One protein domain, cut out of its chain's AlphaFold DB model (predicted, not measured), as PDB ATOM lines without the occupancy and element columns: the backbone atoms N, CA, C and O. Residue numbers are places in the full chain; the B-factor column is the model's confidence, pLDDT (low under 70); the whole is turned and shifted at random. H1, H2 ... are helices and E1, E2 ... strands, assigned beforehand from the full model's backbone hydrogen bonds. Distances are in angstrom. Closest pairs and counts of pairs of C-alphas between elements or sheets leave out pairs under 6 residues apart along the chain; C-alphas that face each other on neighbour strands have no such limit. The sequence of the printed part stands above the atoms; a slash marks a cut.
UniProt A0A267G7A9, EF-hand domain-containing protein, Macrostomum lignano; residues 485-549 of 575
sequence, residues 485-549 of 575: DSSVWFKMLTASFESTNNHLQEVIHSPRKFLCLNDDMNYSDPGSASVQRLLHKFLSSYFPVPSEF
ATOM      1  N   ASP A 485       9.326  35.217  -6.685       77.69
ATOM      2  CA  ASP A 485       8.526  34.146  -6.090       77.69
ATOM      3  C   ASP A 485       7.970  33.154  -7.123       77.69
ATOM      4  O   ASP A 485       7.232  32.236  -6.762       77.69
ATOM      5  N   SER A 486       8.371  33.249  -8.397       86.19
ATOM      6  CA  SER A 486       7.848  32.397  -9.471       86.19
ATOM      7  C   SER A 486       8.166  30.910  -9.295       86.19
ATOM      8  O   SER A 486       7.588  30.078  -9.991       86.19
ATOM      9  N   SER A 487       9.064  30.540  -8.383       87.06
ATOM     10  CA  SER A 487       9.399  29.148  -8.074       87.06
ATOM     11  C   SER A 487       8.554  28.536  -6.947       87.06
ATOM     12  O   SER A 487       8.668  27.331  -6.697       87.06
ATOM     13  N   VAL A 488       7.693  29.324  -6.292       88.38
ATOM     14  CA  VAL A 488       6.968  28.935  -5.076       88.38
ATOM     15  C   VAL A 488       5.462  29.077  -5.270       88.38
ATOM     16  O   VAL A 488       4.965  30.123  -5.671       88.38
ATOM     17  N   TRP A 489       4.713  28.041  -4.896       91.00
ATOM     18  CA  TRP A 489       3.299  28.177  -4.575       91.00
ATOM     19  C   TRP A 489       3.102  28.343  -3.076       91.00
ATOM     20  O   TRP A 489       3.539  27.496  -2.304       91.00
ATOM     21  N   PHE A 490       2.386  29.391  -2.677       89.19
ATOM     22  CA  PHE A 490       1.847  29.541  -1.329       89.19
ATOM     23  C   PHE A 490       0.324  29.627  -1.426       89.19
ATOM     24  O   PHE A 490      -0.215  30.602  -1.954       89.19
ATOM     25  N   LYS A 491      -0.374  28.577  -0.986       90.50
ATOM     26  CA  LYS A 491      -1.837  28.496  -1.028       90.50
ATOM     27  C   LYS A 491      -2.376  28.400   0.389       90.50
ATOM     28  O   LYS A 491      -2.130  27.415   1.082       90.50
ATOM     29  N   MET A 492      -3.122  29.420   0.796       88.06
ATOM     30  CA  MET A 492      -3.905  29.379   2.029       88.06
ATOM     31  C   MET A 492      -5.171  28.566   1.771       88.06
ATOM     32  O   MET A 492      -5.895  28.813   0.801       88.06
ATOM     33  N   LEU A 493      -5.394  27.557   2.604       91.38
ATOM     34  CA  LEU A 493      -6.554  26.687   2.548       91.38
ATOM     35  C   LEU A 493      -7.583  27.198   3.547       91.38
ATOM     36  O   LEU A 493      -7.277  27.383   4.718       91.38
ATOM     37  N   THR A 494      -8.805  27.407   3.072       91.56
ATOM     38  CA  THR A 494      -9.936  27.825   3.907       91.56
ATOM     39  C   THR A 494     -10.987  26.722   3.926       91.56
ATOM     40  O   THR A 494     -10.927  25.778   3.133       91.56
ATOM     41  N   ALA A 495     -11.998  26.852   4.788       92.06
ATOM     42  CA  ALA A 495     -13.126  25.920   4.834       92.06
ATOM     43  C   ALA A 495     -13.990  25.931   3.547       92.06
ATOM     44  O   ALA A 495     -14.898  25.109   3.399       92.06
ATOM     45  N   SER A 496     -13.721  26.838   2.597       94.81
ATOM     46  CA  SER A 496     -14.399  26.900   1.301       94.81
ATOM     47  C   SER A 496     -13.872  25.832   0.343       94.81
ATOM     48  O   SER A 496     -12.736  25.892  -0.135       94.81
ATOM     49  N   PHE A 497     -14.735  24.866   0.010       94.38
ATOM     50  CA  PHE A 497     -14.417  23.811  -0.954       94.38
ATOM     51  C   PHE A 497     -14.053  24.371  -2.331       94.38
ATOM     52  O   PHE A 497     -13.077  23.926  -2.920       94.38
ATOM     53  N   GLU A 498     -14.812  25.344  -2.839       94.56
ATOM     54  CA  GLU A 498     -14.594  25.911  -4.174       94.56
ATOM     55  C   GLU A 498     -13.249  26.635  -4.264       94.56
ATOM     56  O   GLU A 498     -12.449  26.341  -5.152       94.56
ATOM     57  N   SER A 499     -12.961  27.520  -3.303       94.31
ATOM     58  CA  SER A 499     -11.691  28.254  -3.255       94.31
ATOM     59  C   SER A 499     -10.502  27.301  -3.143       94.31
ATOM     60  O   SER A 499      -9.568  27.389  -3.941       94.31
ATOM     61  N   THR A 500     -10.565  26.338  -2.218       94.94
ATOM     62  CA  THR A 500      -9.495  25.353  -2.044       94.94
ATOM     63  C   THR A 500      -9.339  24.467  -3.283       94.94
ATOM     64  O   THR A 500      -8.220  24.246  -3.737       94.94
ATOM     65  N   ASN A 501     -10.430  24.007  -3.895       95.88
ATOM     66  CA  ASN A 501     -10.368  23.223  -5.126       95.88
ATOM     67  C   ASN A 501      -9.715  24.001  -6.276       95.88
ATOM     68  O   ASN A 501      -8.867  23.443  -6.967       95.88
ATOM     69  N   ASN A 502     -10.037  25.285  -6.442       96.38
ATOM     70  CA  ASN A 502      -9.408  26.131  -7.456       96.38
ATOM     71  C   ASN A 502      -7.900  26.291  -7.199       96.38
ATOM     72  O   ASN A 502      -7.106  26.118  -8.122       96.38
ATOM     73  N   HIS A 503      -7.489  26.524  -5.946       95.31
ATOM     74  CA  HIS A 503      -6.069  26.574  -5.573       95.31
ATOM     75  C   HIS A 503      -5.333  25.270  -5.904       95.31
ATOM     76  O   HIS A 503      -4.235  25.306  -6.457       95.31
ATOM     77  N   LEU A 504      -5.923  24.117  -5.581       96.25
ATOM     78  CA  LEU A 504      -5.310  22.815  -5.845       96.25
ATOM     79  C   LEU A 504      -5.249  22.510  -7.349       96.25
ATOM     80  O   LEU A 504      -4.237  22.002  -7.825       96.25
ATOM     81  N   GLN A 505      -6.279  22.866  -8.121       95.81
ATOM     82  CA  GLN A 505      -6.262  22.724  -9.582       95.81
ATOM     83  C   GLN A 505      -5.193  23.597 -10.239       95.81
ATOM     84  O   GLN A 505      -4.537  23.154 -11.179       95.81
ATOM     85  N   GLU A 506      -4.965  24.804  -9.730       95.62
ATOM     86  CA  GLU A 506      -3.899  25.683 -10.210       95.62
ATOM     87  C   GLU A 506      -2.507  25.072  -9.983       95.62
ATOM     88  O   GLU A 506      -1.657  25.120 -10.872       95.62
ATOM     89  N   VAL A 507      -2.295  24.422  -8.833       95.88
ATOM     90  CA  VAL A 507      -1.054  23.686  -8.531       95.88
ATOM     91  C   VAL A 507      -0.846  22.510  -9.491       95.88
ATOM     92  O   VAL A 507       0.286  22.245  -9.899       95.88
ATOM     93  N   ILE A 508      -1.922  21.816  -9.882       95.12
ATOM     94  CA  ILE A 508      -1.869  20.747 -10.897       95.12
ATOM     95  C   ILE A 508      -1.541  21.330 -12.271       95.12
ATOM     96  O   ILE A 508      -0.704  20.787 -12.988       95.12
ATOM     97  N   HIS A 509      -2.206  22.423 -12.645       95.62
ATOM     98  CA  HIS A 509      -2.073  23.033 -13.962       95.62
ATOM     99  C   HIS A 509      -0.686  23.648 -14.187       95.62
ATOM    100  O   HIS A 509      -0.113  23.513 -15.266       95.62
ATOM    101  N   SER A 510      -0.142  24.316 -13.170       94.50
ATOM    102  CA  SER A 510       1.142  25.009 -13.224       94.50
ATOM    103  C   SER A 510       2.015  24.574 -12.044       94.50
ATOM    104  O   SER A 510       2.078  25.272 -11.029       94.50
ATOM    105  N   PRO A 511       2.681  23.409 -12.134       92.62
ATOM    106  CA  PRO A 511       3.546  22.929 -11.066       92.62
ATOM    107  C   PRO A 511       4.743  23.868 -10.871       92.62
ATOM    108  O   PRO A 511       5.345  24.358 -11.829       92.62
ATOM    109  N   ARG A 512       5.101  24.110  -9.608       91.31
ATOM    110  CA  ARG A 512       6.245  24.938  -9.196       91.31
ATOM    111  C   ARG A 512       7.248  24.091  -8.422       91.31
ATOM    112  O   ARG A 512       6.932  22.987  -7.988       91.31
ATOM    113  N   LYS A 513       8.460  24.619  -8.238       89.62
ATOM    114  CA  LYS A 513       9.539  23.919  -7.526       89.62
ATOM    115  C   LYS A 513       9.184  23.659  -6.062       89.62
ATOM    116  O   LYS A 513       9.502  22.594  -5.543       89.62
ATOM    117  N   PHE A 514       8.538  24.622  -5.409       89.50
ATOM    118  CA  PHE A 514       8.097  24.509  -4.023       89.50
ATOM    119  C   PHE A 514       6.584  24.687  -3.926       89.50
ATOM    120  O   PHE A 514       6.020  25.579  -4.556       89.50
ATOM    121  N   LEU A 515       5.939  23.855  -3.110       89.44
ATOM    122  CA  LEU A 515       4.516  23.932  -2.800       89.44
ATOM    123  C   LEU A 515       4.339  24.058  -1.287       89.44
ATOM    124  O   LEU A 515       4.707  23.156  -0.540       89.44
ATOM    125  N   CYS A 516       3.753  25.165  -0.850       89.94
ATOM    126  CA  CYS A 516       3.294  25.376   0.509       89.94
ATOM    127  C   CYS A 516       1.767  25.426   0.515       89.94
ATOM    128  O   CYS A 516       1.152  26.283  -0.126       89.94
ATOM    129  N   LEU A 517       1.171  24.488   1.247       90.94
ATOM    130  CA  LEU A 517      -0.247  24.473   1.566       90.94
ATOM    131  C   LEU A 517      -0.374  24.860   3.037       90.94
ATOM    132  O   LEU A 517       0.093  24.123   3.904       90.94
ATOM    133  N   ASN A 518      -0.939  26.032   3.302       88.75
ATOM    134  CA  ASN A 518      -1.134  26.531   4.656       88.75
ATOM    135  C   ASN A 518      -2.564  26.231   5.092       88.75
ATOM    136  O   ASN A 518      -3.500  26.764   4.497       88.75
ATOM    137  N   ASP A 519      -2.729  25.370   6.093       88.94
ATOM    138  CA  ASP A 519      -4.043  25.064   6.648       88.94
ATOM    139  C   ASP A 519      -4.493  26.199   7.571       88.94
ATOM    140  O   ASP A 519      -3.999  26.333   8.686       88.94
ATOM    141  N   ASP A 520      -5.400  27.028   7.064       85.06
ATOM    142  CA  ASP A 520      -6.002  28.153   7.781       85.06
ATOM    143  C   ASP A 520      -7.506  27.901   8.000       85.06
ATOM    144  O   ASP A 520      -8.327  28.815   8.090       85.06
ATOM    145  N   MET A 521      -7.908  26.624   8.009       88.25
ATOM    146  CA  MET A 521      -9.297  26.236   8.190       88.25
ATOM    147  C   MET A 521      -9.713  26.360   9.653       88.25
ATOM    148  O   MET A 521      -9.102  25.782  10.552       88.25
ATOM    149  N   ASN A 522     -10.864  26.986   9.892       86.88
ATOM    150  CA  ASN A 522     -11.580  26.774  11.139       86.88
ATOM    151  C   ASN A 522     -12.243  25.390  11.101       86.88
ATOM    152  O   ASN A 522     -13.226  25.172  10.396       86.88
ATOM    153  N   TYR A 523     -11.737  24.426  11.865       88.38
ATOM    154  CA  TYR A 523     -12.301  23.069  11.873       88.38
ATOM    155  C   TYR A 523     -13.710  22.970  12.475       88.38
ATOM    156  O   TYR A 523     -14.348  21.928  12.341       88.38
ATOM    157  N   SER A 524     -14.213  24.042  13.092       90.69
ATOM    158  CA  SER A 524     -15.620  24.138  13.493       90.69
ATOM    159  C   SER A 524     -16.551  24.397  12.301       90.69
ATOM    160  O   SER A 524     -17.751  24.144  12.408       90.69
ATOM    161  N   ASP A 525     -16.027  24.880  11.167       90.50
ATOM    162  CA  ASP A 525     -16.826  25.093   9.964       90.50
ATOM    163  C   ASP A 525     -17.231  23.757   9.318       90.50
ATOM    164  O   ASP A 525     -16.372  22.910   9.037       90.50
ATOM    165  N   PRO A 526     -18.517  23.572   8.956       89.38
ATOM    166  CA  PRO A 526     -18.986  22.355   8.290       89.38
ATOM    167  C   PRO A 526     -18.256  22.036   6.972       89.38
ATOM    168  O   PRO A 526     -18.184  20.876   6.559       89.38
ATOM    169  N   GLY A 527     -17.713  23.059   6.300       89.88
ATOM    170  CA  GLY A 527     -16.961  22.918   5.050       89.88
ATOM    171  C   GLY A 527     -15.599  22.235   5.212       89.88
ATOM    172  O   GLY A 527     -15.154  21.532   4.299       89.88
ATOM    173  N   SER A 528     -14.976  22.345   6.388       91.69
ATOM    174  CA  SER A 528     -13.608  21.882   6.651       91.69
ATOM    175  C   SER A 528     -13.448  20.374   6.446       91.69
ATOM    176  O   SER A 528     -12.477  19.929   5.842       91.69
ATOM    177  N   ALA A 529     -14.448  19.568   6.819       92.31
ATOM    178  CA  ALA A 529     -14.416  18.119   6.593       92.31
ATOM    179  C   ALA A 529     -14.398  17.744   5.096       92.31
ATOM    180  O   ALA A 529     -13.794  16.745   4.694       92.31
ATOM    181  N   SER A 530     -15.069  18.527   4.245       93.69
ATOM    182  CA  SER A 530     -15.054  18.319   2.791       93.69
ATOM    183  C   SER A 530     -13.724  18.743   2.178       93.69
ATOM    184  O   SER A 530     -13.208  18.035   1.311       93.69
ATOM    185  N   VAL A 531     -13.148  19.847   2.659       95.12
ATOM    186  CA  VAL A 531     -11.824  20.316   2.239       95.12
ATOM    187  C   VAL A 531     -10.726  19.336   2.658       95.12
ATOM    188  O   VAL A 531      -9.900  18.986   1.824       95.12
ATOM    189  N   GLN A 532     -10.763  18.788   3.875       94.50
ATOM    190  CA  GLN A 532      -9.827  17.745   4.318       94.50
ATOM    191  C   GLN A 532      -9.845  16.518   3.392       94.50
ATOM    192  O   GLN A 532      -8.793  16.034   2.974       94.50
ATOM    193  N   ARG A 533     -11.036  16.027   3.011       94.12
ATOM    194  CA  ARG A 533     -11.159  14.903   2.063       94.12
ATOM    195  C   ARG A 533     -10.594  15.244   0.685       94.12
ATOM    196  O   ARG A 533      -9.983  14.385   0.052       94.12
ATOM    197  N   LEU A 534     -10.824  16.466   0.205       95.25
ATOM    198  CA  LEU A 534     -10.267  16.947  -1.059       95.25
ATOM    199  C   LEU A 534      -8.738  17.024  -0.993       95.25
ATOM    200  O   LEU A 534      -8.072  16.513  -1.888       95.25
ATOM    201  N   LEU A 535      -8.198  17.601   0.081       95.00
ATOM    202  CA  LEU A 535      -6.765  17.745   0.307       95.00
ATOM    203  C   LEU A 535      -6.071  16.383   0.381       95.00
ATOM    204  O   LEU A 535      -5.064  16.184  -0.291       95.00
ATOM    205  N   HIS A 536      -6.637  15.422   1.114       91.62
ATOM    206  CA  HIS A 536      -6.107  14.059   1.162       91.62
ATOM    207  C   HIS A 536      -6.094  13.415  -0.231       91.62
ATOM    208  O   HIS A 536      -5.087  12.853  -0.648       91.62
ATOM    209  N   LYS A 537      -7.195  13.514  -0.992       93.50
ATOM    210  CA  LYS A 537      -7.249  12.988  -2.367       93.50
ATOM    211  C   LYS A 537      -6.210  13.644  -3.270       93.50
ATOM    212  O   LYS A 537      -5.573  12.948  -4.056       93.50
ATOM    213  N   PHE A 538      -6.050  14.959  -3.157       95.44
ATOM    214  CA  PHE A 538      -5.040  15.711  -3.886       95.44
ATOM    215  C   PHE A 538      -3.635  15.213  -3.538       95.44
ATOM    216  O   PHE A 538      -2.932  14.774  -4.440       95.44
ATOM    217  N   LEU A 539      -3.249  15.199  -2.257       92.62
ATOM    218  CA  LEU A 539      -1.903  14.814  -1.825       92.62
ATOM    219  C   LEU A 539      -1.571  13.364  -2.185       92.62
ATOM    220  O   LEU A 539      -0.511  13.129  -2.751       92.62
ATOM    221  N   SER A 540      -2.484  12.412  -1.969       90.69
ATOM    222  CA  SER A 540      -2.255  11.007  -2.342       90.69
ATOM    223  C   SER A 540      -2.179  10.785  -3.855       90.69
ATOM    224  O   SER A 540      -1.600   9.802  -4.301       90.69
ATOM    225  N   SER A 541      -2.778  11.669  -4.659       93.12
ATOM    226  CA  SER A 541      -2.698  11.585  -6.126       93.12
ATOM    227  C   SER A 541      -1.460  12.298  -6.668       93.12
ATOM    228  O   SER A 541      -0.836  11.825  -7.614       93.12
ATOM    229  N   TYR A 542      -1.116  13.444  -6.080       93.12
ATOM    230  CA  TYR A 542      -0.003  14.295  -6.497       93.12
ATOM    231  C   TYR A 542       1.349  13.745  -6.015       93.12
ATOM    232  O   TYR A 542       2.340  13.821  -6.736       93.12
ATOM    233  N   PHE A 543       1.373  13.123  -4.834       91.62
ATOM    234  CA  PHE A 543       2.514  12.417  -4.250       91.62
ATOM    235  C   PHE A 543       2.123  10.955  -3.960       91.62
ATOM    236  O   PHE A 543       1.841  10.595  -2.820       91.62
ATOM    237  N   PRO A 544       2.067  10.088  -4.990       90.19
ATOM    238  CA  PRO A 544       1.517   8.735  -4.861       90.19
ATOM    239  C   PRO A 544       2.417   7.753  -4.103       90.19
ATOM    240  O   PRO A 544       1.979   6.656  -3.764       90.19
ATOM    241  N   VAL A 545       3.679   8.117  -3.870       90.81
ATOM    242  CA  VAL A 545       4.628   7.319  -3.092       90.81
ATOM    243  C   VAL A 545       4.764   7.966  -1.714       90.81
ATOM    244  O   VAL A 545       5.295   9.078  -1.651       90.81
ATOM    245  N   PRO A 546       4.318   7.298  -0.634       84.62
ATOM    246  CA  PRO A 546       4.439   7.827   0.718       84.62
ATOM    247  C   PRO A 546       5.893   8.080   1.108       84.62
ATOM    248  O   PRO A 546       6.785   7.282   0.798       84.62
ATOM    249  N   SER A 547       6.134   9.172   1.825       84.50
ATOM    250  CA  SER A 547       7.421   9.431   2.462       84.50
ATOM    251  C   SER A 547       7.692   8.425   3.586       84.50
ATOM    252  O   SER A 547       6.781   7.995   4.286       84.50
ATOM    253  N   GLU A 548       8.965   8.114   3.844       85.81
ATOM    254  CA  GLU A 548       9.372   7.329   5.022       85.81
ATOM    255  C   GLU A 548       9.024   8.010   6.362       85.81
ATOM    256  O   GLU A 548       9.032   7.362   7.408       85.81
ATOM    257  N   PHE A 549       8.716   9.313   6.325       81.88
ATOM    258  CA  PHE A 549       8.277  10.103   7.476       81.88
ATOM    259  C   PHE A 549       6.752  10.122   7.661       81.88
ATOM    260  O   PHE A 549       6.276  10.675   8.654       81.88
TER     261      PHE A 549
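What this domain is: This is residues 485 to 549 of the 575 residues of the protein "EF-hand domain-containing protein" of Macrostomum lignano (UniProt A0A267G7A9). A two-stranded parallel ribbon, E1 and E2, has H1 packed over one face, chiefly over E1, and H2 lies side by side with H1 on that same side of the ribbon. The strands run one way and the helices back the other, while residues 543 to 549 stick out as a free tail. The printed part has 65 residues, with two named strands and two named helices in the order E1, H1, E2, H2; the class is mixed, helices and strands. It is compact, with a radius of gyration of the C-alphas of 12.1 A, and spans 32 by 29 by 19 A.

Where its parts are: E1, residues 488 to 493, begins at C-alpha 488 (6.968, 28.935, -5.076) and is 15.7 A long. H1, residues 497 to 509, is 17.9 A long. E2, residues 514 to 519, is 16.2 A long. H2, residues 528 to 542, is 20.4 A long and ends at C-alpha 542 (-0.003, 14.295, -6.497).

How they stand to each other: E1 and E2 are parallel neighbours at 15 degrees, with N 489 and O 514 2.8 A apart and N 518 and O 491 2.9 A apart, within hydrogen-bond range. E1, H1 and E2 form a strand-helix-strand unit, two parallel neighbour strands with a helix between them along the chain, and its crossover is right-handed. The closest C-alphas of E1 and H1 are those of Leu 493 and Thr 500, 5.6 A apart. H1 and H2 touch, their closest C-alphas being those of Phe 497 and Val 531, 5.4 A apart. They run the same way at a shallow tilt of 12 degrees. E1 and H2 are only just apart, 8.3 A at the closest. In H1 and H2 every O i to N i+4 pair is within hydrogen-bond range.

The domain as a whole: The C-alphas farthest apart, of Ser 486 and Ser 524, are 33.9 A apart. The printed part has no cut. The links E1 to H1 and H1 to E2 are tight, and E2 to H2 is short. Mean pLDDT of the printed part is 91.3, and no printed residue is under 70.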